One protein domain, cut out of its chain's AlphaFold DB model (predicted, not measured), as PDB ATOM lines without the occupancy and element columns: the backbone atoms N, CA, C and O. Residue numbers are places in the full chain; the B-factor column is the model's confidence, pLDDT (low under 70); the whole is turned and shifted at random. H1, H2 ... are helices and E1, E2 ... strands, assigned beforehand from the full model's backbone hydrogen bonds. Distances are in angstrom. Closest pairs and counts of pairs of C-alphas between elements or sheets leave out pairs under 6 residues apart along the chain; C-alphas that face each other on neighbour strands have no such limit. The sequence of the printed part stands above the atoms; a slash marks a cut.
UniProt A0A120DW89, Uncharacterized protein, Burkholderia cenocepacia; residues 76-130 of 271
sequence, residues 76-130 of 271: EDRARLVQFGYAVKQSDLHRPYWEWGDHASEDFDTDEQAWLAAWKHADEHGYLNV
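This is residues 76 to 130 of the 271 residues of an uncharacterized protein of Burkholderia cenocepacia (UniProt A0A120DW89). A hairpin of two antiparallel strands, E1 and E2, is packed along by the longer helix H2, while the short helix H1 lies near the start of E1 and meets H2 at a steep angle. The loop between the strands, around Leu 93, and the tail that ends at Val 130 lie at the two ends of the long axis. The printed part has 55 residues with two named helices and two named strands, in the order H1, E1, E2, H2; the sheet's order is E1 - E2, and the class is mixed, helices and strands. It is compact, with a radius of gyration of the C-alphas of 10.5 A and spans of 34 by 23 by 17 A.

H1, residues 76 to 83, and H2, residues 111 to 124, touch, their closest C-alphas being those of Leu 81 and Trp 119, 7.0 A apart. They run the same way at a steep tilt of 69.8 degrees, only just short of about perpendicular. E1, residues 86 to 90, and E2, residues 96 to 100, form an antiparallel hairpin at 148 degrees, with N 89 and O 97 2.9 A apart and N 99 and O 87 2.8 A apart, within hydrogen-bond range. The closest C-alphas of E2 and H2 are those of Tyr 97 and Ala 114, 5.3 A apart. H1 and E2 are apart. Every O i to N i+4 pair is within hydrogen-bond range in H1 and H2.

H1 begins at C-alpha 76, (-26.256, -2.132, -18.022), and is 10.4 A long. E1 measures 13.5 A and E2 13.7 A. H2, 19.9 A, ends at C-alpha 124, (-43.899, -0.658, -25.529).

The C-alphas of Leu 93 and Val 130, the two farthest apart, are 33.7 A apart. The printed part has no cut and no long link. The model's confidence is under 70 at residues 83 to 84 and 125 to 130.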
ATOM      1  N   GLU A  76     -25.631  -3.345 -18.554       76.44
ATOM      2  CA  GLU A  76     -26.256  -2.132 -18.022       76.44
ATOM      3  C   GLU A  76     -27.757  -2.082 -18.344       76.44
ATOM      4  O   GLU A  76     -28.566  -1.798 -17.461       76.44
ATOM      5  N   ASP A  77     -28.145  -2.453 -19.566       83.12
ATOM      6  CA  ASP A  77     -29.549  -2.539 -19.982       83.12
ATOM      7  C   ASP A  77     -30.308  -3.622 -19.206       83.12
ATOM      8  O   ASP A  77     -31.432  -3.402 -18.752       83.12
ATOM      9  N   ARG A  78     -29.675  -4.780 -18.979       87.69
ATOM     10  CA  ARG A  78     -30.251  -5.845 -18.145       87.69
ATOM     11  C   ARG A  78     -30.373  -5.416 -16.688       87.69
ATOM     12  O   ARG A  78     -31.425  -5.599 -16.086       87.69
ATOM     13  N   ALA A  79     -29.332  -4.799 -16.124       77.81
ATOM     14  CA  ALA A  79     -29.377  -4.263 -14.764       77.81
ATOM     15  C   ALA A  79     -30.492  -3.220 -14.606       77.81
ATOM     16  O   ALA A  79     -31.129  -3.137 -13.556       77.81
ATOM     17  N   ARG A  80     -30.759  -2.448 -15.659       72.12
ATOM     18  CA  ARG A  80     -31.853  -1.486 -15.705       72.12
ATOM     19  C   ARG A  80     -33.227  -2.157 -15.747       72.12
ATOM     20  O   ARG A  80     -34.113  -1.737 -15.013       72.12
ATOM     21  N   LEU A  81     -33.408  -3.217 -16.533       79.62
ATOM     22  CA  LEU A  81     -34.645  -4.008 -16.519       79.62
ATOM     23  C   LEU A  81     -34.901  -4.654 -15.153       79.62
ATOM     24  O   LEU A  81     -36.025  -4.602 -14.659       79.62
ATOM     25  N   VAL A  82     -33.856  -5.165 -14.498       80.81
ATOM     26  CA  VAL A  82     -33.951  -5.676 -13.121       80.81
ATOM     27  C   VAL A  82     -34.403  -4.586 -12.148       80.81
ATOM     28  O   VAL A  82     -35.264  -4.836 -11.312       80.81
ATOM     29  N   GLN A  83     -33.895  -3.356 -12.280       65.25
ATOM     30  CA  GLN A  83     -34.362  -2.224 -11.464       65.25
ATOM     31  C   GLN A  83     -35.842  -1.890 -11.687       65.25
ATOM     32  O   GLN A  83     -36.485  -1.377 -10.774       65.25
ATOM     33  N   PHE A  84     -36.381  -2.186 -12.871       65.62
ATOM     34  CA  PHE A  84     -37.809  -2.058 -13.167       65.62
ATOM     35  C   PHE A  84     -38.643  -3.260 -12.702       65.62
ATOM     36  O   PHE A  84     -39.847  -3.276 -12.944       65.62
ATOM     37  N   GLY A  85     -38.036  -4.247 -12.038       75.31
ATOM     38  CA  GLY A  85     -38.719  -5.432 -11.519       75.31
ATOM     39  C   GLY A  85     -38.831  -6.583 -12.518       75.31
ATOM     40  O   GLY A  85     -39.558  -7.535 -12.252       75.31
ATOM     41  N   TYR A  86     -38.146  -6.515 -13.666       86.12
ATOM     42  CA  TYR A  86     -38.091  -7.647 -14.593       86.12
ATOM     43  C   TYR A  86     -37.085  -8.683 -14.107       86.12
ATOM     44  O   TYR A  86     -35.958  -8.353 -13.730       86.12
ATOM     45  N   ALA A  87     -37.452  -9.953 -14.209       91.06
ATOM     46  CA  ALA A  87     -36.544 -11.065 -13.979       91.06
ATOM     47  C   ALA A  87     -36.643 -12.067 -15.124       91.06
ATOM     48  O   ALA A  87     -37.736 -12.350 -15.599       91.06
ATOM     49  N   VAL A  88     -35.509 -12.635 -15.541       94.69
ATOM     50  CA  VAL A  88     -35.486 -13.820 -16.407       94.69
ATOM     51  C   VAL A  88     -35.264 -15.049 -15.535       94.69
ATOM     52  O   VAL A  88     -34.284 -15.119 -14.788       94.69
ATOM     53  N   LYS A  89     -36.187 -16.006 -15.613       94.19
ATOM     54  CA  LYS A  89     -36.191 -17.253 -14.842       94.19
ATOM     55  C   LYS A  89     -36.255 -18.460 -15.766       94.19
ATOM     56  O   LYS A  89     -36.525 -18.332 -16.952       94.19
ATOM     57  N   GLN A  90     -35.995 -19.635 -15.202       94.81
ATOM     58  CA  GLN A  90     -36.117 -20.918 -15.891       94.81
ATOM     59  C   GLN A  90     -37.470 -21.542 -15.562       94.81
ATOM     60  O   GLN A  90     -37.798 -21.695 -14.384       94.81
ATOM     61  N   SER A  91     -38.238 -21.902 -16.585       92.00
ATOM     62  CA  SER A  91     -39.480 -22.653 -16.415       92.00
ATOM     63  C   SER A  91     -39.208 -24.124 -16.093       92.00
ATOM     64  O   SER A  91     -38.077 -24.615 -16.183       92.00
ATOM     65  N   ASP A  92     -40.273 -24.865 -15.782       90.81
ATOM     66  CA  ASP A  92     -40.227 -26.317 -15.569       90.81
ATOM     67  C   ASP A  92     -39.735 -27.092 -16.807       90.81
ATOM     68  O   ASP A  92     -39.318 -28.246 -16.702       90.81
ATOM     69  N   LEU A  93     -39.754 -26.460 -17.988       89.19
ATOM     70  CA  LEU A  93     -39.228 -27.010 -19.239       89.19
ATOM     71  C   LEU A  93     -37.745 -26.676 -19.472       89.19
ATOM     72  O   LEU A  93     -37.220 -26.975 -20.547       89.19
ATOM     73  N   HIS A  94     -37.069 -26.078 -18.483       90.94
ATOM     74  CA  HIS A  94     -35.690 -25.584 -18.577       90.94
ATOM     75  C   HIS A  94     -35.488 -24.605 -19.739       90.94
ATOM     76  O   HIS A  94     -34.468 -24.642 -20.433       90.94
ATOM     77  N   ARG A  95     -36.497 -23.761 -19.972       93.81
ATOM     78  CA  ARG A  95     -36.437 -22.674 -20.939       93.81
ATOM     79  C   ARG A  95     -36.553 -21.331 -20.218       93.81
ATOM     80  O   ARG A  95     -37.304 -21.231 -19.246       93.81
ATOM     81  N   PRO A  96     -35.797 -20.312 -20.649       96.56
ATOM     82  CA  PRO A  96     -35.878 -18.992 -20.055       96.56
ATOM     83  C   PRO A  96     -37.170 -18.275 -20.436       96.56
ATOM     84  O   PRO A  96     -37.550 -18.264 -21.600       96.56
ATOM     85  N   TYR A  97     -37.787 -17.602 -19.475       96.19
ATOM     86  CA  TYR A  97     -38.893 -16.669 -19.678       96.19
ATOM     87  C   TYR A  97     -38.654 -15.428 -18.814       96.19
ATOM     88  O   TYR A  97     -37.961 -15.503 -17.796       96.19
ATOM     89  N   TRP A  98     -39.193 -14.278 -19.215       96.38
ATOM     90  CA  TRP A  98     -39.213 -13.093 -18.358       96.38
ATOM     91  C   TRP A  98     -40.533 -12.975 -17.594       96.38
ATOM     92  O   TRP A  98     -41.594 -13.316 -18.122       96.38
ATOM     93  N   GLU A  99     -40.464 -12.447 -16.377       89.81
ATOM     94  CA  GLU A  99     -41.605 -12.056 -15.546       89.81
ATOM     95  C   GLU A  99     -41.447 -10.621 -15.031       89.81
ATOM     96  O   GLU A  99     -40.332 -10.103 -14.920       89.81
ATOM     97  N   TRP A 100     -42.580  -9.987 -14.742       87.69
ATOM     98  CA  TRP A 100     -42.699  -8.653 -14.168       87.69
ATOM     99  C   TRP A 100     -44.027  -8.557 -13.402       87.69
ATOM    100  O   TRP A 100     -45.101  -8.578 -14.007       87.69
ATOM    101  N   GLY A 101     -43.966  -8.485 -12.068       80.38
ATOM    102  CA  GLY A 101     -45.160  -8.554 -11.215       80.38
ATOM    103  C   GLY A 101     -45.942  -9.856 -11.435       80.38
ATOM    104  O   GLY A 101     -45.366 -10.939 -11.384       80.38
ATOM    105  N   ASP A 102     -47.238  -9.739 -11.735       77.06
ATOM    106  CA  ASP A 102     -48.117 -10.878 -12.054       77.06
ATOM    107  C   ASP A 102     -48.082 -11.285 -13.541       77.06
ATOM    108  O   ASP A 102     -48.820 -12.174 -13.975       77.06
ATOM    109  N   HIS A 103     -47.248 -10.627 -14.352       75.56
ATOM    110  CA  HIS A 103     -47.116 -10.909 -15.776       75.56
ATOM    111  C   HIS A 103     -45.888 -11.769 -16.053       75.56
ATOM    112  O   HIS A 103     -44.803 -11.529 -15.529       75.56
ATOM    113  N   ALA A 104     -46.048 -12.744 -16.941       91.25
ATOM    114  CA  ALA A 104     -44.960 -13.559 -17.451       91.25
ATOM    115  C   ALA A 104     -45.114 -13.745 -18.959       91.25
ATOM    116  O   ALA A 104     -46.220 -13.719 -19.506       91.25
ATOM    117  N   SER A 105     -43.982 -13.918 -19.623       93.56
ATOM    118  CA  SER A 105     -43.912 -14.256 -21.039       93.56
ATOM    119  C   SER A 105     -43.978 -15.759 -21.283       93.56
ATOM    120  O   SER A 105     -43.947 -16.567 -20.357       93.56
ATOM    121  N   GLU A 106     -44.069 -16.122 -22.561       94.00
ATOM    122  CA  GLU A 106     -43.803 -17.482 -23.019       94.00
ATOM    123  C   GLU A 106     -42.310 -17.837 -22.881       94.00
ATOM    124  O   GLU A 106     -41.451 -16.967 -22.734       94.00
ATOM    125  N   ASP A 107     -42.004 -19.130 -22.960       96.69
ATOM    126  CA  ASP A 107     -40.636 -19.645 -22.959       96.69
ATOM    127  C   ASP A 107     -39.867 -19.262 -24.239       96.69
ATOM    128  O   ASP A 107     -40.371 -19.397 -25.356       96.69
ATOM    129  N   PHE A 108     -38.594 -18.899 -24.085       96.19
ATOM    130  CA  PHE A 108     -37.655 -18.593 -25.166       96.19
ATOM    131  C   PHE A 108     -36.573 -19.670 -25.305       96.19
ATOM    132  O   PHE A 108     -36.395 -20.519 -24.433       96.19
ATOM    133  N   ASP A 109     -35.817 -19.647 -26.408       95.19
ATOM    134  CA  ASP A 109     -34.725 -20.605 -26.619       95.19
ATOM    135  C   ASP A 109     -33.439 -20.195 -25.874       95.19
ATOM    136  O   ASP A 109     -32.585 -21.043 -25.607       95.19
ATOM    137  N   THR A 110     -33.269 -18.906 -25.545       95.25
ATOM    138  CA  THR A 110     -32.084 -18.381 -24.840       95.25
ATOM    139  C   THR A 110     -32.416 -17.239 -23.877       95.25
ATOM    140  O   THR A 110     -33.373 -16.493 -24.086       95.25
ATOM    141  N   ASP A 111     -31.585 -17.059 -22.842       94.12
ATOM    142  CA  ASP A 111     -31.724 -15.958 -21.873       94.12
ATOM    143  C   ASP A 111     -31.680 -14.591 -22.569       94.12
ATOM    144  O   ASP A 111     -32.388 -13.669 -22.180       94.12
ATOM    145  N   GLU A 112     -30.875 -14.467 -23.630       94.50
ATOM    146  CA  GLU A 112     -30.783 -13.241 -24.427       94.50
ATOM    147  C   GLU A 112     -32.119 -12.896 -25.088       94.50
ATOM    148  O   GLU A 112     -32.535 -11.741 -25.071       94.50
ATOM    149  N   GLN A 113     -32.821 -13.890 -25.638       93.94
ATOM    150  CA  GLN A 113     -34.137 -13.674 -26.235       93.94
ATOM    151  C   GLN A 113     -35.173 -13.267 -25.187       93.94
ATOM    152  O   GLN A 113     -35.956 -12.352 -25.443       93.94
ATOM    153  N   ALA A 114     -35.147 -13.889 -24.004       95.75
ATOM    154  CA  ALA A 114     -36.027 -13.511 -22.902       95.75
ATOM    155  C   ALA A 114     -35.762 -12.067 -22.441       95.75
ATOM    156  O   ALA A 114     -36.698 -11.288 -22.267       95.75
ATOM    157  N   TRP A 115     -34.493 -11.667 -22.326       95.31
ATOM    158  CA  TRP A 115     -34.119 -10.297 -21.975       95.31
ATOM    159  C   TRP A 115     -34.509  -9.274 -23.049       95.31
ATOM    160  O   TRP A 115     -35.058  -8.225 -22.720       95.31
ATOM    161  N   LEU A 116     -34.291  -9.571 -24.331       93.38
ATOM    162  CA  LEU A 116     -34.718  -8.705 -25.436       93.38
ATOM    163  C   LEU A 116     -36.243  -8.555 -25.497       93.38
ATOM    164  O   LEU A 116     -36.750  -7.460 -25.741       93.38
ATOM    165  N   ALA A 117     -36.983  -9.631 -25.228       93.81
ATOM    166  CA  ALA A 117     -38.435  -9.579 -25.131       93.81
ATOM    167  C   ALA A 117     -38.901  -8.745 -23.925       93.81
ATOM    168  O   ALA A 117     -39.842  -7.963 -24.063       93.81
ATOM    169  N   ALA A 118     -38.219  -8.844 -22.779       91.62
ATOM    170  CA  ALA A 118     -38.473  -7.997 -21.614       91.62
ATOM    171  C   ALA A 118     -38.206  -6.514 -21.920       91.62
ATOM    172  O   ALA A 118     -39.006  -5.655 -21.558       91.62
ATOM    173  N   TRP A 119     -37.122  -6.208 -22.644       90.31
ATOM    174  CA  TRP A 119     -36.818  -4.851 -23.110       90.31
ATOM    175  C   TRP A 119     -37.917  -4.299 -24.003       90.31
ATOM    176  O   TRP A 119     -38.401  -3.195 -23.772       90.31
ATOM    177  N   LYS A 120     -38.340  -5.078 -25.000       88.94
ATOM    178  CA  LYS A 120     -39.427  -4.694 -25.899       88.94
ATOM    179  C   LYS A 120     -40.713  -4.418 -25.127       88.94
ATOM    180  O   LYS A 120     -41.330  -3.381 -25.337       88.94
ATOM    181  N   HIS A 121     -41.077  -5.306 -24.203       88.94
ATOM    182  CA  HIS A 121     -42.232  -5.098 -23.340       88.94
ATOM    183  C   HIS A 121     -42.091  -3.798 -22.535       88.94
ATOM    184  O   HIS A 121     -43.011  -2.982 -22.508       88.94
ATOM    185  N   ALA A 122     -40.922  -3.554 -21.941       78.06
ATOM    186  CA  ALA A 122     -40.659  -2.339 -21.185       78.06
ATOM    187  C   ALA A 122     -40.696  -1.062 -22.042       78.06
ATOM    188  O   ALA A 122     -41.133  -0.018 -21.558       78.06
ATOM    189  N   ASP A 123     -40.266  -1.127 -23.302       78.56
ATOM    190  CA  ASP A 123     -40.319  -0.011 -24.250       78.56
ATOM    191  C   ASP A 123     -41.749   0.285 -24.712       78.56
ATOM    192  O   ASP A 123     -42.198   1.431 -24.662       78.56
ATOM    193  N   GLU A 124     -42.498  -0.755 -25.094       75.12
ATOM    194  CA  GLU A 124     -43.899  -0.658 -25.529       75.12
ATOM    195  C   GLU A 124     -44.794  -0.040 -24.448       75.12
ATOM    196  O   GLU A 124     -45.738   0.690 -24.760       75.12
ATOM    197  N   HIS A 125     -44.459  -0.281 -23.179       66.56
ATOM    198  CA  HIS A 125     -45.153   0.277 -22.019       66.56
ATOM    199  C   HIS A 125     -44.509   1.569 -21.483       66.56
ATOM    200  O   HIS A 125     -44.991   2.147 -20.511       66.56
ATOM    201  N   GLY A 126     -43.443   2.059 -22.124       61.25
ATOM    202  CA  GLY A 126     -42.797   3.334 -21.811       61.25
ATOM    203  C   GLY A 126     -41.910   3.341 -20.562       61.25
ATOM    204  O   GLY A 126     -41.377   4.396 -20.218       61.25
ATOM    205  N   TYR A 127     -41.687   2.200 -19.905       64.75
ATOM    206  CA  TYR A 127     -40.879   2.095 -18.683       64.75
ATOM    207  C   TYR A 127     -39.415   2.482 -18.916       64.75
ATOM    208  O   TYR A 127     -38.794   3.126 -18.073       64.75
ATOM    209  N   LEU A 128     -38.877   2.206 -20.106       62.38
ATOM    210  CA  LEU A 128     -37.508   2.581 -20.476       62.38
ATOM    211  C   LEU A 128     -37.291   4.092 -20.640       62.38
ATOM    212  O   LEU A 128     -36.147   4.541 -20.695       62.38
ATOM    213  N   ASN A 129     -38.351   4.894 -20.696       53.97
ATOM    214  CA  ASN A 129     -38.253   6.355 -20.761       53.97
ATOM    215  C   ASN A 129     -38.466   7.015 -19.390       53.97
ATOM    216  O   ASN A 129     -38.207   8.209 -19.224       53.97
ATOM    217  N   VAL A 130     -38.858   6.228 -18.384       50.62
ATOM    218  CA  VAL A 130     -38.992   6.653 -16.993       50.62
ATOM    219  C   VAL A 130     -37.696   6.307 -16.263       50.62
ATOM    220  O   VAL A 130     -37.584   5.279 -15.611       50.62
TER     221      VAL A 130